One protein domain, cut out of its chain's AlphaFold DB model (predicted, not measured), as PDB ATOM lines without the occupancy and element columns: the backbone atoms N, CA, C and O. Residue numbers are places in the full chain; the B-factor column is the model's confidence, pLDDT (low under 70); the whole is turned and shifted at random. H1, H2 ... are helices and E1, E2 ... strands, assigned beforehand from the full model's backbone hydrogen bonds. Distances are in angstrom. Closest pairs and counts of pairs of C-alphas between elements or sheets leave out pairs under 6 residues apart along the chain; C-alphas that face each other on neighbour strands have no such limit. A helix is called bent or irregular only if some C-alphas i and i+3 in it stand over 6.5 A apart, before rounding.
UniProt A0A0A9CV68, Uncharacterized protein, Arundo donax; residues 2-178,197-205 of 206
ATOM      1  N   GLU A   2     -50.340 -52.892   5.321       61.50
ATOM      2  CA  GLU A   2     -49.485 -51.887   4.689       61.50
ATOM      3  C   GLU A   2     -47.994 -52.217   4.807       61.50
ATOM      4  O   GLU A   2     -47.288 -52.270   3.807       61.50
ATOM      5  N   GLN A   3     -47.551 -52.633   5.998       68.12
ATOM      6  CA  GLN A   3     -46.196 -53.154   6.212       68.12
ATOM      7  C   GLN A   3     -45.870 -54.369   5.325       68.12
ATOM      8  O   GLN A   3     -44.709 -54.605   5.008       68.12
ATOM      9  N   ARG A   4     -46.873 -55.159   4.896       71.88
ATOM     10  CA  ARG A   4     -46.636 -56.271   3.957       71.88
ATOM     11  C   ARG A   4     -46.348 -55.754   2.550       71.88
ATOM     12  O   ARG A   4     -45.482 -56.312   1.890       71.88
ATOM     13  N   PHE A   5     -47.031 -54.696   2.110       68.44
ATOM     14  CA  PHE A   5     -46.743 -54.052   0.827       68.44
ATOM     15  C   PHE A   5     -45.362 -53.405   0.833       68.44
ATOM     16  O   PHE A   5     -44.583 -53.675  -0.072       68.44
ATOM     17  N   ALA A   6     -45.015 -52.677   1.895       69.44
ATOM     18  CA  ALA A   6     -43.692 -52.080   2.032       69.44
ATOM     19  C   ALA A   6     -42.575 -53.139   2.067       69.44
ATOM     20  O   ALA A   6     -41.595 -53.026   1.337       69.44
ATOM     21  N   ARG A   7     -42.746 -54.233   2.824       75.81
ATOM     22  CA  ARG A   7     -41.790 -55.359   2.827       75.81
ATOM     23  C   ARG A   7     -41.662 -56.027   1.457       75.81
ATOM     24  O   ARG A   7     -40.556 -56.359   1.053       75.81
ATOM     25  N   ASN A   8     -42.770 -56.220   0.740       75.62
ATOM     26  CA  ASN A   8     -42.744 -56.786  -0.610       75.62
ATOM     27  C   ASN A   8     -42.046 -55.854  -1.606       75.62
ATOM     28  O   ASN A   8     -41.282 -56.338  -2.439       75.62
ATOM     29  N   LEU A   9     -42.284 -54.543  -1.498       75.56
ATOM     30  CA  LEU A   9     -41.579 -53.532  -2.274       75.56
ATOM     31  C   LEU A   9     -40.079 -53.630  -1.996       75.56
ATOM     32  O   LEU A   9     -39.336 -53.893  -2.926       75.56
ATOM     33  N   ILE A  10     -39.640 -53.547  -0.738       79.06
ATOM     34  CA  ILE A  10     -38.217 -53.646  -0.363       79.06
ATOM     35  C   ILE A  10     -37.575 -54.924  -0.906       79.06
ATOM     36  O   ILE A  10     -36.559 -54.851  -1.588       79.06
ATOM     37  N   CYS A  11     -38.205 -56.083  -0.698       81.81
ATOM     38  CA  CYS A  11     -37.718 -57.349  -1.247       81.81
ATOM     39  C   CYS A  11     -37.549 -57.295  -2.771       81.81
ATOM     40  O   CYS A  11     -36.610 -57.880  -3.314       81.81
ATOM     41  N   HIS A  12     -38.467 -56.634  -3.477       79.12
ATOM     42  CA  HIS A  12     -38.353 -56.452  -4.917       79.12
ATOM     43  C   HIS A  12     -37.209 -55.504  -5.276       79.12
ATOM     44  O   HIS A  12     -36.412 -55.858  -6.142       79.12
ATOM     45  N   LEU A  13     -37.093 -54.362  -4.595       79.00
ATOM     46  CA  LEU A  13     -36.030 -53.373  -4.801       79.00
ATOM     47  C   LEU A  13     -34.644 -53.988  -4.597       79.00
ATOM     48  O   LEU A  13     -33.788 -53.869  -5.474       79.00
ATOM     49  N   ASP A  14     -34.458 -54.744  -3.516       83.62
ATOM     50  CA  ASP A  14     -33.219 -55.468  -3.230       83.62
ATOM     51  C   ASP A  14     -32.921 -56.511  -4.312       83.62
ATOM     52  O   ASP A  14     -31.797 -56.623  -4.804       83.62
ATOM     53  N   LYS A  15     -33.941 -57.270  -4.737       83.94
ATOM     54  CA  LYS A  15     -33.795 -58.313  -5.761       83.94
ATOM     55  C   LYS A  15     -33.401 -57.740  -7.120       83.94
ATOM     56  O   LYS A  15     -32.619 -58.366  -7.841       83.94
ATOM     57  N   VAL A  16     -33.964 -56.594  -7.502       79.62
ATOM     58  CA  VAL A  16     -33.590 -55.914  -8.749       79.62
ATOM     59  C   VAL A  16     -32.306 -55.097  -8.588       79.62
ATOM     60  O   VAL A  16     -31.710 -54.732  -9.595       79.62
ATOM     61  N   GLY A  17     -31.817 -54.898  -7.362       79.31
ATOM     62  CA  GLY A  17     -30.621 -54.110  -7.075       79.31
ATOM     63  C   GLY A  17     -30.844 -52.620  -7.315       79.31
ATOM     64  O   GLY A  17     -29.945 -51.949  -7.816       79.31
ATOM     65  N   MET A  18     -32.052 -52.131  -7.022       78.69
ATOM     66  CA  MET A  18     -32.412 -50.727  -7.190       78.69
ATOM     67  C   MET A  18     -31.631 -49.846  -6.216       78.69
ATOM     68  O   MET A  18     -31.325 -50.260  -5.100       78.69
ATOM     69  N   GLN A  19     -31.316 -48.625  -6.634       80.19
ATOM     70  CA  GLN A  19     -30.583 -47.645  -5.830       80.19
ATOM     71  C   GLN A  19     -31.272 -46.279  -5.910       80.19
ATOM     72  O   GLN A  19     -32.193 -46.090  -6.702       80.19
ATOM     73  N   ASN A  20     -30.815 -45.331  -5.088       83.56
ATOM     74  CA  ASN A  20     -31.236 -43.926  -5.118       83.56
ATOM     75  C   ASN A  20     -32.737 -43.707  -4.868       83.56
ATOM     76  O   ASN A  20     -33.378 -42.904  -5.541       83.56
ATOM     77  N   TYR A  21     -33.296 -44.401  -3.880       84.38
ATOM     78  CA  TYR A  21     -34.660 -44.171  -3.410       84.38
ATOM     79  C   TYR A  21     -34.698 -43.719  -1.962       84.38
ATOM     80  O   TYR A  21     -33.819 -44.040  -1.166       84.38
ATOM     81  N   ILE A  22     -35.756 -42.988  -1.636       85.75
ATOM     82  CA  ILE A  22     -36.057 -42.506  -0.297       85.75
ATOM     83  C   ILE A  22     -37.474 -42.957   0.043       85.75
ATOM     84  O   ILE A  22     -38.409 -42.679  -0.714       85.75
ATOM     85  N   PHE A  23     -37.628 -43.642   1.176       84.69
ATOM     86  CA  PHE A  23     -38.939 -43.947   1.741       84.69
ATOM     87  C   PHE A  23     -39.445 -42.775   2.575       84.69
ATOM     88  O   PHE A  23     -38.701 -42.213   3.376       84.69
ATOM     89  N   LEU A  24     -40.720 -42.432   2.411       81.44
ATOM     90  CA  LEU A  24     -41.390 -41.397   3.191       81.44
ATOM     91  C   LEU A  24     -42.688 -41.948   3.768       81.44
ATOM     92  O   LEU A  24     -43.466 -42.541   3.029       81.44
ATOM     93  N   GLY A  25     -42.948 -41.722   5.052       77.00
ATOM     94  CA  GLY A  25     -44.193 -42.142   5.702       77.00
ATOM     95  C   GLY A  25     -44.305 -41.607   7.127       77.00
ATOM     96  O   GLY A  25     -43.440 -40.859   7.575       77.00
ATOM     97  N   ASP A  26     -45.353 -41.996   7.845       73.69
ATOM     98  CA  ASP A  26     -45.664 -41.547   9.212       73.69
ATOM     99  C   ASP A  26     -45.576 -42.663  10.278       73.69
ATOM    100  O   ASP A  26     -45.769 -42.409  11.469       73.69
ATOM    101  N   ASN A  27     -45.272 -43.901   9.870       71.00
ATOM    102  CA  ASN A  27     -45.207 -45.067  10.752       71.00
ATOM    103  C   ASN A  27     -43.818 -45.227  11.387       71.00
ATOM    104  O   ASN A  27     -42.971 -45.941  10.844       71.00
ATOM    105  N   SER A  28     -43.616 -44.602  12.546       69.38
ATOM    106  CA  SER A  28     -42.304 -44.517  13.199       69.38
ATOM    107  C   SER A  28     -41.627 -45.873  13.428       69.38
ATOM    108  O   SER A  28     -40.505 -46.054  12.985       69.38
ATOM    109  N   GLU A  29     -42.297 -46.880  14.005       81.19
ATOM    110  CA  GLU A  29     -41.643 -48.171  14.313       81.19
ATOM    111  C   GLU A  29     -41.180 -48.915  13.047       81.19
ATOM    112  O   GLU A  29     -40.106 -49.519  13.012       81.19
ATOM    113  N   PHE A  30     -41.986 -48.878  11.981       79.88
ATOM    114  CA  PHE A  30     -41.609 -49.508  10.719       79.88
ATOM    115  C   PHE A  30     -40.484 -48.741  10.019       79.88
ATOM    116  O   PHE A  30     -39.540 -49.358   9.531       79.88
ATOM    117  N   LEU A  31     -40.575 -47.412   9.975       81.94
ATOM    118  CA  LEU A  31     -39.554 -46.550   9.387       81.94
ATOM    119  C   LEU A  31     -38.225 -46.636  10.146       81.94
ATOM    120  O   LEU A  31     -37.175 -46.701   9.509       81.94
ATOM    121  N   ASP A  32     -38.272 -46.755  11.472       84.62
ATOM    122  CA  ASP A  32     -37.111 -47.006  12.320       84.62
ATOM    123  C   ASP A  32     -36.453 -48.341  11.964       84.62
ATOM    124  O   ASP A  32     -35.240 -48.394  11.777       84.62
ATOM    125  N   ASP A  33     -37.215 -49.433  11.824       86.00
ATOM    126  CA  ASP A  33     -36.669 -50.731  11.384       86.00
ATOM    127  C   ASP A  33     -35.989 -50.621  10.008       86.00
ATOM    128  O   ASP A  33     -34.914 -51.190   9.805       86.00
ATOM    129  N   LEU A  34     -36.558 -49.853   9.074       85.25
ATOM    130  CA  LEU A  34     -35.933 -49.601   7.770       85.25
ATOM    131  C   LEU A  34     -34.638 -48.791   7.887       85.25
ATOM    132  O   LEU A  34     -33.630 -49.162   7.280       85.25
ATOM    133  N   ALA A  35     -34.639 -47.727   8.687       87.75
ATOM    134  CA  ALA A  35     -33.462 -46.900   8.919       87.75
ATOM    135  C   ALA A  35     -32.331 -47.707   9.579       87.75
ATOM    136  O   ALA A  35     -31.186 -47.652   9.127       87.75
ATOM    137  N   HIS A  36     -32.645 -48.548  10.574       89.12
ATOM    138  CA  HIS A  36     -31.678 -49.447  11.219       89.12
ATOM    139  C   HIS A  36     -31.075 -50.478  10.253       89.12
ATOM    140  O   HIS A  36     -29.949 -50.931  10.459       89.12
ATOM    141  N   ARG A  37     -31.796 -50.842   9.187       87.25
ATOM    142  CA  ARG A  37     -31.307 -51.717   8.109       87.25
ATOM    143  C   ARG A  37     -30.492 -50.976   7.046       87.25
ATOM    144  O   ARG A  37     -29.972 -51.618   6.139       87.25
ATOM    145  N   GLY A  38     -30.356 -49.654   7.164       87.56
ATOM    146  CA  GLY A  38     -29.575 -48.815   6.258       87.56
ATOM    147  C   GLY A  38     -30.350 -48.281   5.054       87.56
ATOM    148  O   GLY A  38     -29.725 -47.765   4.128       87.56
ATOM    149  N   TYR A  39     -31.684 -48.383   5.037       87.94
ATOM    150  CA  TYR A  39     -32.481 -47.765   3.977       87.94
ATOM    151  C   TYR A  39     -32.619 -46.250   4.206       87.94
ATOM    152  O   TYR A  39     -32.791 -45.823   5.350       87.94
ATOM    153  N   PRO A  40     -32.593 -45.420   3.145       88.00
ATOM    154  CA  PRO A  40     -32.866 -43.992   3.267       88.00
ATOM    155  C   PRO A  40     -34.345 -43.755   3.579       88.00
ATOM    156  O   PRO A  40     -35.226 -44.145   2.807       88.00
ATOM    157  N   VAL A  41     -34.617 -43.108   4.709       88.31
ATOM    158  CA  VAL A  41     -35.971 -42.893   5.224       88.31
ATOM    159  C   VAL A  41     -36.134 -41.449   5.689       88.31
ATOM    160  O   VAL A  41     -35.212 -40.863   6.253       88.31
ATOM    161  N   ILE A  42     -37.317 -40.882   5.454       87.38
ATOM    162  CA  ILE A  42     -37.759 -39.603   6.005       87.38
ATOM    163  C   ILE A  42     -39.062 -39.839   6.769       87.38
ATOM    164  O   ILE A  42     -40.085 -40.181   6.172       87.38
ATOM    165  N   ASP A  43     -39.022 -39.625   8.084       85.62
ATOM    166  CA  ASP A  43     -40.217 -39.608   8.926       85.62
ATOM    167  C   ASP A  43     -40.988 -38.300   8.686       85.62
ATOM    168  O   ASP A  43     -40.496 -37.196   8.935       85.62
ATOM    169  N   ALA A  44     -42.207 -38.420   8.166       81.00
ATOM    170  CA  ALA A  44     -43.056 -37.290   7.823       81.00
ATOM    171  C   ALA A  44     -43.517 -36.500   9.057       81.00
ATOM    172  O   ALA A  44     -43.731 -35.288   8.964       81.00
ATOM    173  N   THR A  45     -43.661 -37.151  10.212       79.25
ATOM    174  CA  THR A  45     -44.037 -36.503  11.470       79.25
ATOM    175  C   THR A  45     -42.883 -35.680  12.022       79.25
ATOM    176  O   THR A  45     -43.075 -34.488  12.280       79.25
ATOM    177  N   GLU A  46     -41.691 -36.260  12.151       82.25
ATOM    178  CA  GLU A  46     -40.508 -35.529  12.618       82.25
ATOM    179  C   GLU A  46     -40.132 -34.403  11.650       82.25
ATOM    180  O   GLU A  46     -39.883 -33.264  12.064       82.25
ATOM    181  N   PHE A  47     -40.170 -34.677  10.342       83.31
ATOM    182  CA  PHE A  47     -39.883 -33.672   9.327       83.31
ATOM    183  C   PHE A  47     -40.887 -32.518   9.391       83.31
ATOM    184  O   PHE A  47     -40.470 -31.359   9.407       83.31
ATOM    185  N   SER A  48     -42.189 -32.800   9.498       76.19
ATOM    186  CA  SER A  48     -43.219 -31.760   9.624       76.19
ATOM    187  C   SER A  48     -43.002 -30.880  10.864       76.19
ATOM    188  O   SER A  48     -43.076 -29.656  10.763       76.19
ATOM    189  N   GLN A  49     -42.633 -31.469  12.009       77.25
ATOM    190  CA  GLN A  49     -42.295 -30.716  13.227       77.25
ATOM    191  C   GLN A  49     -41.049 -29.832  13.059       77.25
ATOM    192  O   GLN A  49     -40.971 -28.751  13.646       77.25
ATOM    193  N   SER A  50     -40.076 -30.272  12.255       76.44
ATOM    194  CA  SER A  50     -38.846 -29.513  11.994       76.44
ATOM    195  C   SER A  50     -39.076 -28.265  11.130       76.44
ATOM    196  O   SER A  50     -38.351 -27.270  11.253       76.44
ATOM    197  N   ILE A  51     -40.107 -28.280  10.278       73.25
ATOM    198  CA  ILE A  51     -40.479 -27.130   9.459       73.25
ATOM    199  C   ILE A  51     -41.126 -26.088  10.382       73.25
ATOM    200  O   ILE A  51     -42.283 -26.211  10.772       73.25
ATOM    201  N   LYS A  52     -40.383 -25.022  10.712       57.88
ATOM    202  CA  LYS A  52     -40.815 -23.895  11.565       57.88
ATOM    203  C   LYS A  52     -41.941 -23.051  10.943       57.88
ATOM    204  O   LYS A  52     -41.762 -21.860  10.694       57.88
ATOM    205  N   THR A  53     -43.112 -23.629  10.708       58.09
ATOM    206  CA  THR A  53     -44.311 -22.874  10.329       58.09
ATOM    207  C   THR A  53     -45.371 -23.106  11.396       58.09
ATOM    208  O   THR A  53     -45.927 -24.195  11.511       58.09
ATOM    209  N   ASN A  54     -45.663 -22.063  12.181       48.47
ATOM    210  CA  ASN A  54     -46.639 -22.077  13.282       48.47
ATOM    211  C   ASN A  54     -48.058 -22.529  12.866       48.47
ATOM    212  O   ASN A  54     -48.897 -22.763  13.729       48.47
ATOM    213  N   SER A  55     -48.343 -22.639  11.564       52.09
ATOM    214  CA  SER A  55     -49.632 -23.050  11.004       52.09
ATOM    215  C   SER A  55     -49.877 -24.565  10.991       52.09
ATOM    216  O   SER A  55     -51.025 -24.964  10.833       52.09
ATOM    217  N   PHE A  56     -48.851 -25.413  11.155       52.19
ATOM    218  CA  PHE A  56     -48.991 -26.879  11.017       52.19
ATOM    219  C   PHE A  56     -49.178 -27.640  12.330       52.19
ATOM    220  O   PHE A  56     -49.493 -28.825  12.309       52.19
ATOM    221  N   ILE A  57     -49.035 -26.969  13.476       47.34
ATOM    222  CA  ILE A  57     -49.045 -27.612  14.804       47.34
ATOM    223  C   ILE A  57     -50.390 -28.318  15.102       47.34
ATOM    224  O   ILE A  57     -50.424 -29.231  15.918       47.34
ATOM    225  N   ASN A  58     -51.466 -27.967  14.383       49.44
ATOM    226  CA  ASN A  58     -52.807 -28.551  14.533       49.44
ATOM    227  C   ASN A  58     -53.395 -29.135  13.227       49.44
ATOM    228  O   ASN A  58     -54.608 -29.335  13.160       49.44
ATOM    229  N   SER A  59     -52.607 -29.349  12.165       54.50
ATOM    230  CA  SER A  59     -53.154 -29.930  10.926       54.50
ATOM    231  C   SER A  59     -53.408 -31.430  11.089       54.50
ATOM    232  O   SER A  59     -52.553 -32.125  11.639       54.50
ATOM    233  N   ASP A  60     -54.539 -31.923  10.571       56.59
ATOM    234  CA  ASP A  60     -54.856 -33.358  10.508       56.59
ATOM    235  C   ASP A  60     -53.654 -34.173   9.990       56.59
ATOM    236  O   ASP A  60     -53.009 -33.779   9.014       56.59
ATOM    237  N   ASP A  61     -53.404 -35.336  10.605       57.47
ATOM    238  CA  ASP A  61     -52.299 -36.261  10.281       57.47
ATOM    239  C   ASP A  61     -52.188 -36.558   8.773       57.47
ATOM    240  O   ASP A  61     -51.099 -36.626   8.205       57.47
ATOM    241  N   VAL A  62     -53.345 -36.589   8.104       56.62
ATOM    242  CA  VAL A  62     -53.547 -36.856   6.670       56.62
ATOM    243  C   VAL A  62     -52.748 -35.921   5.746       56.62
ATOM    244  O   VAL A  62     -52.493 -36.259   4.592       56.62
ATOM    245  N   PHE A  63     -52.330 -34.741   6.213       62.88
ATOM    246  CA  PHE A  63     -51.602 -33.775   5.383       62.88
ATOM    247  C   PHE A  63     -50.083 -33.837   5.495       62.88
ATOM    248  O   PHE A  63     -49.401 -33.206   4.679       62.88
ATOM    249  N   LYS A  64     -49.539 -34.584   6.460       71.88
ATOM    250  CA  LYS A  64     -48.095 -34.599   6.715       71.88
ATOM    251  C   LYS A  64     -47.331 -35.236   5.563       71.88
ATOM    252  O   LYS A  64     -46.450 -34.589   5.002       71.88
ATOM    253  N   GLU A  65     -47.696 -36.451   5.158       71.94
ATOM    254  CA  GLU A  65     -46.979 -37.178   4.104       71.94
ATOM    255  C   GLU A  65     -46.977 -36.414   2.760       71.94
ATOM    256  O   GLU A  65     -45.889 -36.153   2.238       71.94
ATOM    257  N   PRO A  66     -48.113 -35.920   2.214       73.19
ATOM    258  CA  PRO A  66     -48.091 -35.163   0.958       73.19
ATOM    259  C   PRO A  66     -47.280 -33.862   1.031       73.19
ATOM    260  O   PRO A  66     -46.704 -33.435   0.024       73.19
ATOM    261  N   LEU A  67     -47.250 -33.203   2.194       76.62
ATOM    262  CA  LEU A  67     -46.448 -32.000   2.411       76.62
ATOM    263  C   LEU A  67     -44.956 -32.336   2.415       76.62
ATOM    264  O   LEU A  67     -44.188 -31.709   1.684       76.62
ATOM    265  N   VAL A  68     -44.560 -33.345   3.191       80.19
ATOM    266  CA  VAL A  68     -43.172 -33.810   3.290       80.19
ATOM    267  C   VAL A  68     -42.667 -34.274   1.927       80.19
ATOM    268  O   VAL A  68     -41.630 -33.789   1.475       80.19
ATOM    269  N   THR A  69     -43.440 -35.086   1.201       81.50
ATOM    270  CA  THR A  69     -43.114 -35.497  -0.173       81.50
ATOM    271  C   THR A  69     -42.890 -34.286  -1.080       81.50
ATOM    272  O   THR A  69     -41.920 -34.253  -1.835       81.50
ATOM    273  N   SER A  70     -43.701 -33.228  -0.953       81.69
ATOM    274  CA  SER A  70     -43.509 -31.999  -1.736       81.69
ATOM    275  C   SER A  70     -42.169 -31.308  -1.429       81.69
ATOM    276  O   SER A  70     -41.471 -30.897  -2.359       81.69
ATOM    277  N   TYR A  71     -41.775 -31.210  -0.155       86.62
ATOM    278  CA  TYR A  71     -40.483 -30.638   0.253       86.62
ATOM    279  C   TYR A  71     -39.283 -31.484  -0.181       86.62
ATOM    280  O   TYR A  71     -38.245 -30.935  -0.564       86.62
ATOM    281  N   VAL A  72     -39.415 -32.808  -0.156       87.75
ATOM    282  CA  VAL A  72     -38.363 -33.721  -0.620       87.75
ATOM    283  C   VAL A  72     -38.162 -33.582  -2.123       87.75
ATOM    284  O   VAL A  72     -37.027 -33.427  -2.572       87.75
ATOM    285  N   ILE A  73     -39.249 -33.507  -2.895       89.31
ATOM    286  CA  ILE A  73     -39.190 -33.241  -4.336       89.31
ATOM    287  C   ILE A  73     -38.524 -31.888  -4.608       89.31
ATOM    288  O   ILE A  73     -37.605 -31.819  -5.422       89.31
ATOM    289  N   LYS A  74     -38.907 -30.828  -3.881       90.06
ATOM    290  CA  LYS A  74     -38.255 -29.512  -3.991       90.06
ATOM    291  C   LYS A  74     -36.751 -29.615  -3.769       90.06
ATOM    292  O   LYS A  74     -35.986 -29.071  -4.555       90.06
ATOM    293  N   SER A  75     -36.333 -30.315  -2.720       90.06
ATOM    294  CA  SER A  75     -34.916 -30.463  -2.380       90.06
ATOM    295  C   SER A  75     -34.146 -31.190  -3.487       90.06
ATOM    296  O   SER A  75     -33.061 -30.754  -3.863       90.06
ATOM    297  N   CYS A  76     -34.732 -32.241  -4.071       91.31
ATOM    298  CA  CYS A  76     -34.143 -32.947  -5.212       91.31
ATOM    299  C   CYS A  76     -33.998 -32.029  -6.434       91.31
ATOM    300  O   CYS A  76     -32.931 -31.972  -7.046       91.31
ATOM    301  N   LEU A  77     -35.045 -31.261  -6.753       92.56
ATOM    302  CA  LEU A  77     -35.024 -30.307  -7.859       92.56
ATOM    303  C   LEU A  77     -34.003 -29.188  -7.623       92.56
ATOM    304  O   LEU A  77     -33.262 -28.838  -8.536       92.56
ATOM    305  N   ASP A  78     -33.902 -28.637  -6.413       91.38
ATOM    306  CA  ASP A  78     -32.922 -27.597  -6.080       91.38
ATOM    307  C   ASP A  78     -31.486 -28.086  -6.304       91.38
ATOM    308  O   ASP A  78     -30.677 -27.351  -6.877       91.38
ATOM    309  N   LEU A  79     -31.209 -29.350  -5.968       91.69
ATOM    310  CA  LEU A  79     -29.929 -30.023  -6.214       91.69
ATOM    311  C   LEU A  79     -29.679 -30.374  -7.691       91.69
ATOM    312  O   LEU A  79     -28.558 -30.720  -8.050       91.69
ATOM    313  N   GLY A  80     -30.684 -30.232  -8.557       91.25
ATOM    314  CA  GLY A  80     -30.556 -30.460  -9.995       91.25
ATOM    315  C   GLY A  80     -30.949 -31.862 -10.458       91.25
ATOM    316  O   GLY A  80     -30.690 -32.196 -11.612       91.25
ATOM    317  N   TYR A  81     -31.560 -32.676  -9.595       91.50
ATOM    318  CA  TYR A  81     -31.897 -34.056  -9.928       91.50
ATOM    319  C   TYR A  81     -33.230 -34.179 -10.661       91.50
ATOM    320  O   TYR A  81     -34.247 -33.622 -10.240       91.50
ATOM    321  N   ASN A  82     -33.234 -34.991 -11.716       91.19
ATOM    322  CA  ASN A  82     -34.461 -35.574 -12.245       91.19
ATOM    323  C   ASN A  82     -34.959 -36.636 -11.257       91.19
ATOM    324  O   ASN A  82     -34.156 -37.298 -10.594       91.19
ATOM    325  N   LEU A  83     -36.270 -36.820 -11.146       91.25
ATOM    326  CA  LEU A  83     -36.809 -37.777 -10.187       91.25
ATOM    327  C   LEU A  83     -38.091 -38.453 -10.660       91.25
ATOM    328  O   LEU A  83     -38.885 -37.878 -11.405       91.25
ATOM    329  N   TRP A  84     -38.304 -39.658 -10.144       87.12
ATOM    330  CA  TRP A  84     -39.588 -40.335 -10.170       87.12
ATOM    331  C   TRP A  84     -40.247 -40.294  -8.797       87.12
ATOM    332  O   TRP A  84     -39.607 -40.480  -7.764       87.12
ATOM    333  N   VAL A  85     -41.555 -40.099  -8.795       84.88
ATOM    334  CA  VAL A  85     -42.406 -40.172  -7.612       84.88
ATOM    335  C   VAL A  85     -43.374 -41.323  -7.830       84.88
ATOM    336  O   VAL A  85     -44.076 -41.364  -8.846       84.88
ATOM    337  N   LEU A  86     -43.371 -42.274  -6.899       77.88
ATOM    338  CA  LEU A  86     -44.242 -43.442  -6.906       77.88
ATOM    339  C   LEU A  86     -45.058 -43.493  -5.619       77.88
ATOM    340  O   LEU A  86     -44.523 -43.322  -4.521       77.88
ATOM    341  N   ASN A  87     -46.335 -43.832  -5.761       71.94
ATOM    342  CA  ASN A  87     -47.141 -44.276  -4.631       71.94
ATOM    343  C   ASN A  87     -46.546 -45.536  -3.986       71.94
ATOM    344  O   ASN A  87     -46.066 -46.434  -4.678       71.94
ATOM    345  N   GLY A  88     -46.660 -45.665  -2.664       63.94
ATOM    346  CA  GLY A  88     -46.110 -46.800  -1.919       63.94
ATOM    347  C   GLY A  88     -46.701 -48.170  -2.262       63.94
ATOM    348  O   GLY A  88     -46.084 -49.197  -1.995       63.94
ATOM    349  N   ASN A  89     -47.871 -48.228  -2.900       65.12
ATOM    350  CA  ASN A  89     -48.446 -49.487  -3.375       65.12
ATOM    351  C   ASN A  89     -47.965 -49.889  -4.779       65.12
ATOM    352  O   ASN A  89     -48.508 -50.835  -5.332       65.12
ATOM    353  N   MET A  90     -46.979 -49.214  -5.368       70.00
ATOM    354  CA  MET A  90     -46.536 -49.455  -6.743       70.00
ATOM    355  C   MET A  90     -45.088 -49.961  -6.801       70.00
ATOM    356  O   MET A  90     -44.206 -49.430  -6.131       70.00
ATOM    357  N   ILE A  91     -44.828 -50.976  -7.630       68.75
ATOM    358  CA  ILE A  91     -43.491 -51.542  -7.875       68.75
ATOM    359  C   ILE A  91     -43.089 -51.357  -9.342       68.75
ATOM    360  O   ILE A  91     -43.844 -51.720 -10.242       68.75
ATOM    361  N   SER A  92     -41.865 -50.894  -9.596       69.00
ATOM    362  CA  SER A  92     -41.246 -50.873 -10.929       69.00
ATOM    363  C   SER A  92     -40.879 -52.285 -11.427       69.00
ATOM    364  O   SER A  92     -40.225 -53.065 -10.739       69.00
ATOM    365  N   LEU A  93     -41.235 -52.649 -12.659       65.12
ATOM    366  CA  LEU A  93     -40.771 -53.888 -13.298       65.12
ATOM    367  C   LEU A  93     -39.458 -53.646 -14.042       65.12
ATOM    368  O   LEU A  93     -39.415 -53.602 -15.270       65.12
ATOM    369  N   GLY A  94     -38.376 -53.491 -13.289       64.06
ATOM    370  CA  GLY A  94     -37.042 -53.288 -13.842       64.06
ATOM    371  C   GLY A  94     -36.045 -52.873 -12.772       64.06
ATOM    372  O   GLY A  94     -36.425 -52.633 -11.630       64.06
ATOM    373  N   ARG A  95     -34.766 -52.803 -13.153       66.06
ATOM    374  CA  ARG A  95     -33.725 -52.219 -12.294       66.06
ATOM    375  C   ARG A  95     -33.772 -50.695 -12.287       66.06
ATOM    376  O   ARG A  95     -33.401 -50.099 -11.292       66.06
ATOM    377  N   ASP A  96     -34.286 -50.101 -13.363       65.44
ATOM    378  CA  ASP A  96     -34.253 -48.660 -13.573       65.44
ATOM    379  C   ASP A  96     -35.621 -48.152 -14.036       65.44
ATOM    380  O   ASP A  96     -36.297 -48.781 -14.856       65.44
ATOM    381  N   LEU A  97     -36.013 -46.984 -13.526       73.12
ATOM    382  CA  LEU A  97     -37.082 -46.180 -14.104       73.12
ATOM    383  C   LEU A  97     -36.453 -45.266 -15.159       73.12
ATOM    384  O   LEU A  97     -35.825 -44.261 -14.837       73.12
ATOM    385  N   ILE A  98     -36.579 -45.659 -16.425       77.25
ATOM    386  CA  ILE A  98     -35.947 -44.974 -17.561       77.25
ATOM    387  C   ILE A  98     -36.553 -43.583 -17.757       77.25
ATOM    388  O   ILE A  98     -37.747 -43.459 -18.008       77.25
ATOM    389  N   GLU A  99     -35.730 -42.541 -17.727       83.25
ATOM    390  CA  GLU A  99     -36.162 -41.183 -18.063       83.25
ATOM    391  C   GLU A  99     -36.937 -41.123 -19.398       83.25
ATOM    392  O   GLU A  99     -36.492 -41.695 -20.401       83.25
ATOM    393  N   PRO A 100     -38.074 -40.403 -19.458       84.38
ATOM    394  CA  PRO A 100     -38.801 -40.206 -20.704       84.38
ATOM    395  C   PRO A 100     -37.927 -39.535 -21.771       84.38
ATOM    396  O   PRO A 100     -37.323 -38.486 -21.542       84.38
ATOM    397  N   SER A 101     -37.893 -40.126 -22.968       84.00
ATOM    398  CA  SER A 101     -37.053 -39.651 -24.075       84.00
ATOM    399  C   SER A 101     -37.506 -38.313 -24.656       84.00
ATOM    400  O   SER A 101     -36.710 -37.615 -25.281       84.00
ATOM    401  N   ASP A 102     -38.786 -37.973 -24.500       86.75
ATOM    402  CA  ASP A 102     -39.318 -36.701 -24.966       86.75
ATOM    403  C   ASP A 102     -38.840 -35.569 -24.043       86.75
ATOM    404  O   ASP A 102     -39.185 -35.482 -22.866       86.75
ATOM    405  N   GLN A 103     -37.987 -34.707 -24.583       87.31
ATOM    406  CA  GLN A 103     -37.386 -33.590 -23.854       87.31
ATOM    407  C   GLN A 103     -38.257 -32.326 -23.912       87.31
ATOM    408  O   GLN A 103     -37.894 -31.303 -23.340       87.31
ATOM    409  N   SER A 104     -39.392 -32.364 -24.619       87.56
ATOM    410  CA  SER A 104     -40.292 -31.217 -24.742       87.56
ATOM    411  C   SER A 104     -41.182 -31.009 -23.519       87.56
ATOM    412  O   SER A 104     -41.778 -29.935 -23.408       87.56
ATOM    413  N   PHE A 105     -41.242 -31.995 -22.617       90.25
ATOM    414  CA  PHE A 105     -42.040 -31.965 -21.398       90.25
ATOM    415  C   PHE A 105     -41.167 -31.934 -20.141       90.25
ATOM    416  O   PHE A 105     -40.144 -32.618 -20.025       90.25
ATOM    417  N   ASP A 106     -41.633 -31.150 -19.178       90.62
ATOM    418  CA  ASP A 106     -41.027 -30.977 -17.862       90.62
ATOM    419  C   ASP A 106     -41.534 -32.044 -16.877       90.62
ATOM    420  O   ASP A 106     -40.805 -32.509 -16.000       90.62
ATOM    421  N   PHE A 107     -42.796 -32.446 -17.042       90.25
ATOM    422  CA  PHE A 107     -43.515 -33.367 -16.170       90.25
ATOM    423  C   PHE A 107     -44.071 -34.504 -17.016       90.25
ATOM    424  O   PHE A 107     -44.641 -34.254 -18.077       90.25
ATOM    425  N   PHE A 108     -43.986 -35.739 -16.531       87.94
ATOM    426  CA  PHE A 108     -44.739 -36.852 -17.103       87.94
ATOM    427  C   PHE A 108     -45.569 -37.514 -16.026       87.94
ATOM    428  O   PHE A 108     -45.062 -37.807 -14.948       87.94
ATOM    429  N   ILE A 109     -46.838 -37.770 -16.322       83.31
ATOM    430  CA  ILE A 109     -47.762 -38.374 -15.363       83.31
ATOM    431  C   ILE A 109     -48.415 -39.615 -15.975       83.31
ATOM    432  O   ILE A 109     -48.826 -39.621 -17.139       83.31
ATOM    433  N   ALA A 110     -48.534 -40.659 -15.158       78.19
ATOM    434  CA  ALA A 110     -49.459 -41.765 -15.350       78.19
ATOM    435  C   ALA A 110     -50.455 -41.767 -14.180       78.19
ATOM    436  O   ALA A 110     -50.203 -42.362 -13.132       78.19
ATOM    437  N   GLU A 111     -51.584 -41.071 -14.361       67.50
ATOM    438  CA  GLU A 111     -52.569 -40.783 -13.302       67.50
ATOM    439  C   GLU A 111     -53.062 -42.064 -12.612       67.50
ATOM    440  O   GLU A 111     -53.038 -42.161 -11.387       67.50
ATOM    441  N   TYR A 112     -53.412 -43.089 -13.396       65.75
ATOM    442  CA  TYR A 112     -53.899 -44.377 -12.887       65.75
ATOM    443  C   TYR A 112     -52.853 -45.170 -12.099       65.75
ATOM    444  O   TYR A 112     -53.208 -45.967 -11.239       65.75
ATOM    445  N   ALA A 113     -51.569 -44.955 -12.388       64.19
ATOM    446  CA  ALA A 113     -50.468 -45.653 -11.737       64.19
ATOM    447  C   ALA A 113     -49.902 -44.876 -10.539       64.19
ATOM    448  O   ALA A 113     -48.976 -45.361  -9.897       64.19
ATOM    449  N   GLY A 114     -50.393 -43.662 -10.247       71.44
ATOM    450  CA  GLY A 114     -49.790 -42.813  -9.216       71.44
ATOM    451  C   GLY A 114     -48.286 -42.612  -9.428       71.44
ATOM    452  O   GLY A 114     -47.526 -42.576  -8.462       71.44
ATOM    453  N   LEU A 115     -47.867 -42.556 -10.696       78.75
ATOM    454  CA  LEU A 115     -46.478 -42.466 -11.128       78.75
ATOM    455  C   LEU A 115     -46.258 -41.124 -11.811       78.75
ATOM    456  O   LEU A 115     -47.039 -40.706 -12.673       78.75
ATOM    457  N   MET A 116     -45.153 -40.483 -11.462       85.56
ATOM    458  CA  MET A 116     -44.787 -39.193 -12.009       85.56
ATOM    459  C   MET A 116     -43.280 -39.097 -12.213       85.56
ATOM    460  O   MET A 116     -42.518 -39.483 -11.335       85.56
ATOM    461  N   PHE A 117     -42.864 -38.530 -13.336       89.00
ATOM    462  CA  PHE A 117     -41.500 -38.065 -13.555       89.00
ATOM    463  C   PHE A 117     -41.466 -36.543 -13.551       89.00
ATOM    464  O   PHE A 117     -42.351 -35.897 -14.125       89.00
ATOM    465  N   ILE A 118     -40.424 -35.980 -12.947       91.81
ATOM    466  CA  ILE A 118     -40.159 -34.545 -12.948       91.81
ATOM    467  C   ILE A 118     -38.732 -34.317 -13.420       91.81
ATOM    468  O   ILE A 118     -37.767 -34.792 -12.815       91.81
ATOM    469  N   ARG A 119     -38.610 -33.540 -14.490       92.81
ATOM    470  CA  ARG A 119     -37.339 -33.045 -14.997       92.81
ATOM    471  C   ARG A 119     -36.906 -31.833 -14.184       92.81
ATOM    472  O   ARG A 119     -37.696 -30.909 -13.983       92.81
ATOM    473  N   SER A 120     -35.645 -31.783 -13.770       93.50
ATOM    474  CA  SER A 120     -35.079 -30.608 -13.110       93.50
ATOM    475  C   SER A 120     -34.766 -29.505 -14.126       93.50
ATOM    476  O   SER A 120     -33.620 -29.304 -14.533       93.50
ATOM    477  N   THR A 121     -35.793 -28.750 -14.511       91.50
ATOM    478  CA  THR A 121     -35.674 -27.496 -15.267       91.50
ATOM    479  C   THR A 121     -35.917 -26.291 -14.357       91.50
ATOM    480  O   THR A 121     -36.395 -26.428 -13.227       91.50
ATOM    481  N   LEU A 122     -35.566 -25.088 -14.824       91.06
ATOM    482  CA  LEU A 122     -35.876 -23.857 -14.092       91.06
ATOM    483  C   LEU A 122     -37.396 -23.683 -13.919       91.06
ATOM    484  O   LEU A 122     -37.851 -23.331 -12.829       91.06
ATOM    485  N   ASP A 123     -38.162 -24.009 -14.960       91.00
ATOM    486  CA  ASP A 123     -39.621 -23.917 -14.958       91.00
ATOM    487  C   ASP A 123     -40.240 -24.931 -13.988       91.00
ATOM    488  O   ASP A 123     -41.099 -24.558 -13.186       91.00
ATOM    489  N   SER A 124     -39.735 -26.174 -13.950       91.19
ATOM    490  CA  SER A 124     -40.147 -27.173 -12.955       91.19
ATOM    491  C   SER A 124     -39.910 -26.709 -11.526       91.19
ATOM    492  O   SER A 124     -40.803 -26.835 -10.690       91.19
ATOM    493  N   LYS A 125     -38.732 -26.142 -11.230       91.88
ATOM    494  CA  LYS A 125     -38.416 -25.610  -9.893       91.88
ATOM    495  C   LYS A 125     -39.379 -24.491  -9.503       91.88
ATOM    496  O   LYS A 125     -39.896 -24.490  -8.385       91.88
ATOM    497  N   SER A 126     -39.635 -23.555 -10.417       90.00
ATOM    498  CA  SER A 126     -40.544 -22.433 -10.175       90.00
ATOM    499  C   SER A 126     -41.972 -22.913  -9.917       90.00
ATOM    500  O   SER A 126     -42.551 -22.586  -8.881       90.00
ATOM    501  N   ALA A 127     -42.511 -23.754 -10.803       89.44
ATOM    502  CA  ALA A 127     -43.862 -24.287 -10.663       89.44
ATOM    503  C   ALA A 127     -44.017 -25.129  -9.392       89.44
ATOM    504  O   ALA A 127     -45.012 -25.003  -8.680       89.44
ATOM    505  N   TRP A 128     -43.015 -25.943  -9.048       90.44
ATOM    506  CA  TRP A 128     -43.061 -26.750  -7.834       90.44
ATOM    507  C   TRP A 128     -43.083 -25.906  -6.555       90.44
ATOM    508  O   TRP A 128     -43.830 -26.202  -5.620       90.44
ATOM    509  N   ASN A 129     -42.312 -24.817  -6.518       87.44
ATOM    510  CA  ASN A 129     -42.324 -23.882  -5.394       87.44
ATOM    511  C   ASN A 129     -43.693 -23.213  -5.219       87.44
ATOM    512  O   ASN A 129     -44.190 -23.113  -4.095       87.44
ATOM    513  N   GLU A 130     -44.335 -22.805  -6.313       85.25
ATOM    514  CA  GLU A 130     -45.692 -22.254  -6.274       85.25
ATOM    515  C   GLU A 130     -46.709 -23.281  -5.761       85.25
ATOM    516  O   GLU A 130     -47.523 -22.957  -4.891       85.25
ATOM    517  N   LEU A 131     -46.617 -24.536  -6.214       81.62
ATOM    518  CA  LEU A 131     -47.467 -25.633  -5.743       81.62
ATOM    519  C   LEU A 131     -47.339 -25.880  -4.237       81.62
ATOM    520  O   LEU A 131     -48.353 -26.039  -3.550       81.62
ATOM    521  N   ILE A 132     -46.112 -25.901  -3.707       79.12
ATOM    522  CA  ILE A 132     -45.874 -26.041  -2.263       79.12
ATOM    523  C   ILE A 132     -46.537 -24.888  -1.513       79.12
ATOM    524  O   ILE A 132     -47.259 -25.118  -0.545       79.12
ATOM    525  N   MET A 133     -46.357 -23.653  -1.982       76.75
ATOM    526  CA  MET A 133     -46.945 -22.478  -1.341       76.75
ATOM    527  C   MET A 133     -48.476 -22.493  -1.369       76.75
ATOM    528  O   MET A 133     -49.108 -22.122  -0.378       76.75
ATOM    529  N   LEU A 134     -49.089 -22.939  -2.470       75.56
ATOM    530  CA  LEU A 134     -50.540 -23.121  -2.560       75.56
ATOM    531  C   LEU A 134     -51.036 -24.160  -1.551       75.56
ATOM    532  O   LEU A 134     -52.033 -23.919  -0.874       75.56
ATOM    533  N   ARG A 135     -50.316 -25.274  -1.388       71.62
ATOM    534  CA  ARG A 135     -50.648 -26.315  -0.403       71.62
ATOM    535  C   ARG A 135     -50.518 -25.835   1.029       71.62
ATOM    536  O   ARG A 135     -51.434 -26.046   1.811       71.62
ATOM    537  N   VAL A 136     -49.431 -25.146   1.362       70.00
ATOM    538  CA  VAL A 136     -49.230 -24.547   2.692       70.00
ATOM    539  C   VAL A 136     -50.391 -23.605   3.028       70.00
ATOM    540  O   VAL A 136     -50.960 -23.679   4.119       70.00
ATOM    541  N   LYS A 137     -50.799 -22.759   2.072       70.31
ATOM    542  CA  LYS A 137     -51.957 -21.865   2.228       70.31
ATOM    543  C   LYS A 137     -53.260 -22.640   2.410       70.31
ATOM    544  O   LYS A 137     -54.025 -22.308   3.306       70.31
ATOM    545  N   ALA A 138     -53.491 -23.667   1.598       68.62
ATOM    546  CA  ALA A 138     -54.682 -24.503   1.668       68.62
ATOM    547  C   ALA A 138     -54.791 -25.316   2.965       68.62
ATOM    548  O   ALA A 138     -55.883 -25.496   3.479       68.62
ATOM    549  N   MET A 139     -53.677 -25.800   3.509       63.31
ATOM    550  CA  MET A 139     -53.655 -26.508   4.794       63.31
ATOM    551  C   MET A 139     -53.876 -25.562   5.976       63.31
ATOM    552  O   MET A 139     -54.359 -25.978   7.023       63.31
ATOM    553  N   SER A 140     -53.553 -24.279   5.798       61.25
ATOM    554  CA  SER A 140     -53.806 -23.236   6.794       61.25
ATOM    555  C   SER A 140     -55.264 -22.748   6.787       61.25
ATOM    556  O   SER A 140     -55.651 -21.979   7.664       61.25
ATOM    557  N   THR A 141     -56.078 -23.165   5.810       59.50
ATOM    558  CA  THR A 141     -57.495 -22.802   5.691       59.50
ATOM    559  C   THR A 141     -58.380 -24.048   5.809       59.50
ATOM    560  O   THR A 141     -58.187 -25.052   5.134       59.50
ATOM    561  N   SER A 142     -59.390 -24.020   6.678       52.78
ATOM    562  CA  SER A 142     -60.224 -25.194   7.001       52.78
ATOM    563  C   SER A 142     -61.320 -25.517   5.958       52.78
ATOM    564  O   SER A 142     -62.409 -25.936   6.340       52.78
ATOM    565  N   GLY A 143     -61.095 -25.252   4.663       56.59
ATOM    566  CA  GLY A 143     -62.138 -25.261   3.615       56.59
ATOM    567  C   GLY A 143     -62.191 -26.501   2.701       56.59
ATOM    568  O   GLY A 143     -61.368 -27.405   2.801       56.59
ATOM    569  N   ASP A 144     -63.123 -26.499   1.739       54.75
ATOM    570  CA  ASP A 144     -63.419 -27.597   0.786       54.75
ATOM    571  C   ASP A 144     -62.217 -28.084  -0.045       54.75
ATOM    572  O   ASP A 144     -62.140 -29.246  -0.444       54.75
ATOM    573  N   PHE A 145     -61.236 -27.209  -0.282       54.50
ATOM    574  CA  PHE A 145     -60.013 -27.554  -1.009       54.50
ATOM    575  C   PHE A 145     -59.166 -28.595  -0.258       54.50
ATOM    576  O   PHE A 145     -58.605 -29.500  -0.873       54.50
ATOM    577  N   SER A 146     -59.134 -28.508   1.077       56.06
ATOM    578  CA  SER A 146     -58.508 -29.501   1.955       56.06
ATOM    579  C   SER A 146     -59.194 -30.866   1.795       56.06
ATOM    580  O   SER A 146     -58.517 -31.876   1.624       56.06
ATOM    581  N   ALA A 147     -60.529 -30.902   1.717       55.66
ATOM    582  CA  ALA A 147     -61.294 -32.136   1.510       55.66
ATOM    583  C   ALA A 147     -61.080 -32.771   0.120       55.66
ATOM    584  O   ALA A 147     -60.932 -33.987   0.024       55.66
ATOM    585  N   SER A 148     -60.987 -31.969  -0.946       53.59
ATOM    586  CA  SER A 148     -60.661 -32.463  -2.298       53.59
ATOM    587  C   SER A 148     -59.259 -33.085  -2.362       53.59
ATOM    588  O   SER A 148     -59.071 -34.166  -2.927       53.59
ATOM    589  N   LEU A 149     -58.278 -32.453  -1.703       53.81
ATOM    590  CA  LEU A 149     -56.907 -32.963  -1.614       53.81
ATOM    591  C   LEU A 149     -56.806 -34.245  -0.765       53.81
ATOM    592  O   LEU A 149     -55.934 -35.064  -1.026       53.81
ATOM    593  N   LYS A 150     -57.699 -34.433   0.223       53.34
ATOM    594  CA  LYS A 150     -57.798 -35.668   1.027       53.34
ATOM    595  C   LYS A 150     -58.262 -36.873   0.205       53.34
ATOM    596  O   LYS A 150     -57.910 -37.999   0.538       53.34
ATOM    597  N   GLN A 151     -59.083 -36.657  -0.825       47.62
ATOM    598  CA  GLN A 151     -59.729 -37.745  -1.564       47.62
ATOM    599  C   GLN A 151     -58.957 -38.163  -2.826       47.62
ATOM    600  O   GLN A 151     -59.041 -39.318  -3.253       47.62
ATOM    601  N   LYS A 152     -58.190 -37.246  -3.426       49.72
ATOM    602  CA  LYS A 152     -57.396 -37.513  -4.633       49.72
ATOM    603  C   LYS A 152     -55.946 -37.846  -4.272       49.72
ATOM    604  O   LYS A 152     -55.309 -37.125  -3.514       49.72
ATOM    605  N   ASN A 153     -55.396 -38.895  -4.889       58.06
ATOM    606  CA  ASN A 153     -53.950 -39.127  -4.902       58.06
ATOM    607  C   ASN A 153     -53.223 -37.847  -5.372       58.06
ATOM    608  O   ASN A 153     -53.657 -37.201  -6.328       58.06
ATOM    609  N   PHE A 154     -52.106 -37.511  -4.720       60.66
ATOM    610  CA  PHE A 154     -51.208 -36.408  -5.060       60.66
ATOM    611  C   PHE A 154     -50.947 -36.280  -6.566       60.66
ATOM    612  O   PHE A 154     -51.054 -35.187  -7.124       60.66
ATOM    613  N   VAL A 155     -50.650 -37.406  -7.222       65.31
ATOM    614  CA  VAL A 155     -50.358 -37.465  -8.661       65.31
ATOM    615  C   VAL A 155     -51.591 -37.136  -9.508       65.31
ATOM    616  O   VAL A 155     -51.465 -36.501 -10.549       65.31
ATOM    617  N   CYS A 156     -52.794 -37.478  -9.041       63.88
ATOM    618  CA  CYS A 156     -54.047 -37.184  -9.741       63.88
ATOM    619  C   CYS A 156     -54.490 -35.720  -9.594       63.88
ATOM    620  O   CYS A 156     -55.205 -35.211 -10.449       63.88
ATOM    621  N   ALA A 157     -54.085 -35.033  -8.522       65.62
ATOM    622  CA  ALA A 157     -54.401 -33.615  -8.320       65.62
ATOM    623  C   ALA A 157     -53.459 -32.676  -9.101       65.62
ATOM    624  O   ALA A 157     -53.784 -31.516  -9.339       65.62
ATOM    625  N   LEU A 158     -52.286 -33.162  -9.504       69.50
ATOM    626  CA  LEU A 158     -51.242 -32.367 -10.153       69.50
ATOM    627  C   LEU A 158     -51.636 -31.728 -11.489       69.50
ATOM    628  O   LEU A 158     -51.337 -30.544 -11.648       69.50
ATOM    629  N   PRO A 159     -52.305 -32.428 -12.427       71.38
ATOM    630  CA  PRO A 159     -52.722 -31.820 -13.686       71.38
ATOM    631  C   PRO A 159     -53.587 -30.582 -13.464       71.38
ATOM    632  O   PRO A 159     -53.321 -29.552 -14.070       71.38
ATOM    633  N   GLU A 160     -54.565 -30.657 -12.552       72.50
ATOM    634  CA  GLU A 160     -55.441 -29.537 -12.176       72.50
ATOM    635  C   GLU A 160     -54.644 -28.370 -11.581       72.50
ATOM    636  O   GLU A 160     -54.853 -27.218 -11.955       72.50
ATOM    637  N   LEU A 161     -53.691 -28.662 -10.690       72.31
ATOM    638  CA  LEU A 161     -52.884 -27.638 -10.024       72.31
ATOM    639  C   LEU A 161     -51.861 -26.966 -10.954       72.31
ATOM    640  O   LEU A 161     -51.454 -25.836 -10.694       72.31
ATOM    641  N   LEU A 162     -51.450 -27.644 -12.028       75.88
ATOM    642  CA  LEU A 162     -50.455 -27.161 -12.985       75.88
ATOM    643  C   LEU A 162     -51.059 -26.519 -14.242       75.88
ATOM    644  O   LEU A 162     -50.296 -26.007 -15.060       75.88
ATOM    645  N   GLN A 163     -52.392 -26.475 -14.392       74.94
ATOM    646  CA  GLN A 163     -53.062 -25.949 -15.599       74.94
ATOM    647  C   GLN A 163     -52.614 -24.538 -16.008       74.94
ATOM    648  O   GLN A 163     -52.576 -24.235 -17.196       74.94
ATOM    649  N   ASN A 164     -52.273 -23.685 -15.037       71.25
ATOM    650  CA  ASN A 164     -51.871 -22.294 -15.276       71.25
ATOM    651  C   ASN A 164     -50.360 -22.059 -15.141       71.25
ATOM    652  O   ASN A 164     -49.915 -20.913 -15.122       71.25
ATOM    653  N   SER A 165     -49.572 -23.122 -14.996       77.19
ATOM    654  CA  SER A 165     -48.121 -23.015 -14.860       77.19
ATOM    655  C   SER A 165     -47.428 -23.042 -16.226       77.19
ATOM    656  O   SER A 165     -47.993 -23.502 -17.217       77.19
ATOM    657  N   ALA A 166     -46.187 -22.559 -16.283       81.62
ATOM    658  CA  ALA A 166     -45.381 -22.579 -17.506       81.62
ATOM    659  C   ALA A 166     -44.886 -23.987 -17.899       81.62
ATOM    660  O   ALA A 166     -44.320 -24.153 -18.980       81.62
ATOM    661  N   VAL A 167     -45.081 -24.989 -17.033       87.25
ATOM    662  CA  VAL A 167     -44.538 -26.334 -17.240       87.25
ATOM    663  C   VAL A 167     -45.364 -27.123 -18.234       87.25
ATOM    664  O   VAL A 167     -46.590 -27.014 -18.317       87.25
ATOM    665  N   ARG A 168     -44.680 -27.978 -18.985       89.50
ATOM    666  CA  ARG A 168     -45.323 -28.824 -19.986       89.50
ATOM    667  C   ARG A 168     -45.557 -30.210 -19.422       89.50
ATOM    668  O   ARG A 168     -44.618 -30.882 -18.994       89.50
ATOM    669  N   LEU A 169     -46.815 -30.641 -19.472       87.50
ATOM    670  CA  LEU A 169     -47.246 -31.937 -18.971       87.50
ATOM    671  C   LEU A 169     -47.388 -32.958 -20.107       87.50
ATOM    672  O   LEU A 169     -48.256 -32.830 -20.970       87.50
ATOM    673  N   GLY A 170     -46.548 -33.987 -20.076       86.62
ATOM    674  CA  GLY A 170     -46.635 -35.169 -20.919       86.62
ATOM    675  C   GLY A 170     -47.430 -36.287 -20.245       86.62
ATOM    676  O   GLY A 170     -47.474 -36.408 -19.017       86.62
ATOM    677  N   LYS A 171     -48.042 -37.152 -21.056       84.19
ATOM    678  CA  LYS A 171     -48.606 -38.420 -20.579       84.19
ATOM    679  C   LYS A 171     -47.574 -39.526 -20.741       84.19
ATOM    680  O   LYS A 171     -46.930 -39.626 -21.784       84.19
ATOM    681  N   LEU A 172     -47.426 -40.362 -19.721       76.50
ATOM    682  CA  LEU A 172     -46.625 -41.574 -19.833       76.50
ATOM    683  C   LEU A 172     -47.368 -42.617 -20.678       76.50
ATOM    684  O   LEU A 172     -48.510 -42.956 -20.376       76.50
ATOM    685  N   ASN A 173     -46.710 -43.152 -21.707       61.62
ATOM    686  CA  ASN A 173     -47.217 -44.320 -22.428       61.62
ATOM    687  C   ASN A 173     -47.040 -45.598 -21.584       61.62
ATOM    688  O   ASN A 173     -46.089 -45.715 -20.810       61.62
ATOM    689  N   GLU A 174     -47.910 -46.587 -21.814       51.62
ATOM    690  CA  GLU A 174     -48.023 -47.899 -21.134       51.62
ATOM    691  C   GLU A 174     -46.738 -48.764 -21.103       51.62
ATOM    692  O   GLU A 174     -46.728 -49.857 -20.539       51.62
ATOM    693  N   GLY A 175     -45.633 -48.306 -21.703       47.84
ATOM    694  CA  GLY A 175     -44.346 -49.008 -21.714       47.84
ATOM    695  C   GLY A 175     -43.644 -49.058 -20.353       47.84
ATOM    696  O   GLY A 175     -42.798 -49.927 -20.136       47.84
ATOM    697  N   MET A 176     -44.008 -48.171 -19.423       56.16
ATOM    698  CA  MET A 176     -43.538 -48.225 -18.039       56.16
ATOM    699  C   MET A 176     -44.368 -49.221 -17.251       56.16
ATOM    700  O   MET A 176     -45.500 -48.973 -16.844       56.16
ATOM    701  N   LYS A 177     -43.772 -50.391 -17.065       61.03
ATOM    702  CA  LYS A 177     -44.388 -51.502 -16.368       61.03
ATOM    703  C   LYS A 177     -44.275 -51.273 -14.863       61.03
ATOM    704  O   LYS A 177     -43.282 -51.650 -14.252       61.03
ATOM    705  N   VAL A 178     -45.279 -50.645 -14.274       63.66
ATOM    706  CA  VAL A 178     -45.436 -50.559 -12.821       63.66
ATOM    707  C   VAL A 178     -46.573 -51.496 -12.412       63.66
ATOM    708  O   VAL A 178     -47.586 -51.569 -13.106       63.66
ATOM    709  N   VAL A 197     -52.934 -44.719   0.244       46.12
ATOM    710  CA  VAL A 197     -51.488 -44.481   0.169       46.12
ATOM    711  C   VAL A 197     -51.048 -44.026   1.552       46.12
ATOM    712  O   VAL A 197     -51.582 -43.047   2.055       46.12
ATOM    713  N   LEU A 198     -50.147 -44.790   2.171       51.94
ATOM    714  CA  LEU A 198     -49.628 -44.522   3.524       51.94
ATOM    715  C   LEU A 198     -48.119 -44.266   3.541       51.94
ATOM    716  O   LEU A 198     -47.523 -44.059   4.593       51.94
ATOM    717  N   PHE A 199     -47.481 -44.399   2.382       53.31
ATOM    718  CA  PHE A 199     -46.082 -44.069   2.192       53.31
ATOM    719  C   PHE A 199     -45.836 -43.758   0.716       53.31
ATOM    720  O   PHE A 199     -46.503 -44.298  -0.174       53.31
ATOM    721  N   SER A 200     -44.844 -42.917   0.459       61.25
ATOM    722  CA  SER A 200     -44.399 -42.516  -0.872       61.25
ATOM    723  C   SER A 200     -42.955 -42.957  -1.057       61.25
ATOM    724  O   SER A 200     -42.183 -43.024  -0.100       61.25
ATOM    725  N   THR A 201     -42.574 -43.272  -2.293       66.31
ATOM    726  CA  THR A 201     -41.167 -43.506  -2.633       66.31
ATOM    727  C   THR A 201     -40.730 -42.486  -3.669       66.31
ATOM    728  O   THR A 201     -41.324 -42.383  -4.747       66.31
ATOM    729  N   VAL A 202     -39.686 -41.727  -3.340       73.12
ATOM    730  CA  VAL A 202     -39.041 -40.799  -4.270       73.12
ATOM    731  C   VAL A 202     -37.759 -41.445  -4.764       73.12
ATOM    732  O   VAL A 202     -36.897 -41.811  -3.971       73.12
ATOM    733  N   TRP A 203     -37.647 -41.578  -6.077       74.44
ATOM    734  CA  TRP A 203     -36.498 -42.136  -6.771       74.44
ATOM    735  C   TRP A 203     -35.742 -40.999  -7.432       74.44
ATOM    736  O   TRP A 203     -36.283 -40.298  -8.285       74.44
ATOM    737  N   VAL A 204     -34.493 -40.817  -7.044       71.19
ATOM    738  CA  VAL A 204     -33.626 -39.772  -7.570       71.19
ATOM    739  C   VAL A 204     -32.787 -40.372  -8.686       71.19
ATOM    740  O   VAL A 204     -32.085 -41.362  -8.485       71.19
ATOM    741  N   GLN A 205     -32.852 -39.780  -9.872       61.34
ATOM    742  CA  GLN A 205     -31.986 -40.173 -10.972       61.34
ATOM    743  C   GLN A 205     -30.689 -39.360 -10.868       61.34
ATOM    744  O   GLN A 205     -30.702 -38.140 -11.053       61.34
TER     745      GLN A 205
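What this domain is: This is residues 2 to 178 and 197 to 205 of the 206 residues of an uncharacterized protein of Arundo donax (UniProt A0A0A9CV68). A twisted sheet of seven strands stands in the middle, with H4 and H7 packed on one face and H2 on the other, as three layers. The long helix H5 lies side by side with H4, farther from the sheet, while H1 only grazes the sheet. The printed part has 186 residues with seven named helices and eight named strands, in the order H1 E1 H2 E2 H3 H4 E3 E4 E5 E6 H5 H6 H7 E7 E8. The sheet is mixed, in the order E2 E1 E8 E3 E6 E5 E7, and the class is mixed, helices and strands. The whole is compact, with a radius of gyration of the C-alphas of 16.0 A and spans of 44 by 42 by 29 A.

How they stand to each other: H1, residues 2 to 16, comes closest to E4, residues 90 to 92, at the C-alphas of Leu 9 and Ile 91, 6.2 A; E4 pairs with no named strand. E1, residues 21 to 25, H2, residues 28 to 36, and E2, residues 41 to 43, form a strand-helix-strand unit, two parallel neighbour strands with a helix between, its crossover right-handed; N 42 and O 23 are 2.8 A apart. H3, residues 44 to 50, and H4, residues 61 to 78, touch, closest at the C-alphas of Ala 44 and Glu 65, 5.4 A. With E3, residues 82 to 87, they make a split unit, E2, H3 H4, E3, with E1 and E8, residues 199 to 205, between its strands; its crossover is right-handed. E8 is antiparallel to E1, N 22 to O 202 2.9 A, and to E3, N 84 to O 203 2.8 A. E5, residues 107 to 110, and E6, residues 115 to 118, form a hairpin, N 117 to O 108 2.8 A; E6 is antiparallel to E3, N 85 to O 116 2.8 A. The hub, H5, residues 122 to 139, touches H4 at a shallow tilt of 19 degrees, opposite ways, closest at the C-alphas of Leu 77 and Lys 125, 6.1 A. H6, residues 144 to 151, only just touches H5, only at the corner, with 3 pairs of C-alphas within 8 A, closest at Ala 138 and Ser 146, 6.3 A. H7, residues 154 to 162, is on the same face as H4. E7, residues 169 to 171, is parallel to E5, N 170 to O 107 2.8 A. Every O i to N i+4 pair is within hydrogen-bond range in H1, H2, H3, H5 and H6, against 12 of 14 in H4 and 3 of 5 in H7.

Where its parts are: H1 begins at C-alpha 2 (-49.485, -51.887, 4.689) and is 21.2 A long. H4 is 26.8 A, H5 26.1 A and E8 19.7 A, ending at C-alpha 205 (-31.986, -40.173, -10.972). H4 is irregular, C-alphas 62 and 65 being 7.1 A apart, and H7 only just, C-alphas 156 and 159 being 6.8 A apart.

The domain as a whole: The C-alphas of Lys 15 and Gly 143 are the farthest apart, 44.5 A. Residues 179 to 196 are not printed, with 15.6 A between C-alphas 178 and 197. The link E4 to E5 is long. The mean pLDDT of the printed part is 74.9; 61 residues are under 70, among them 52 to 63 and 138 to 158.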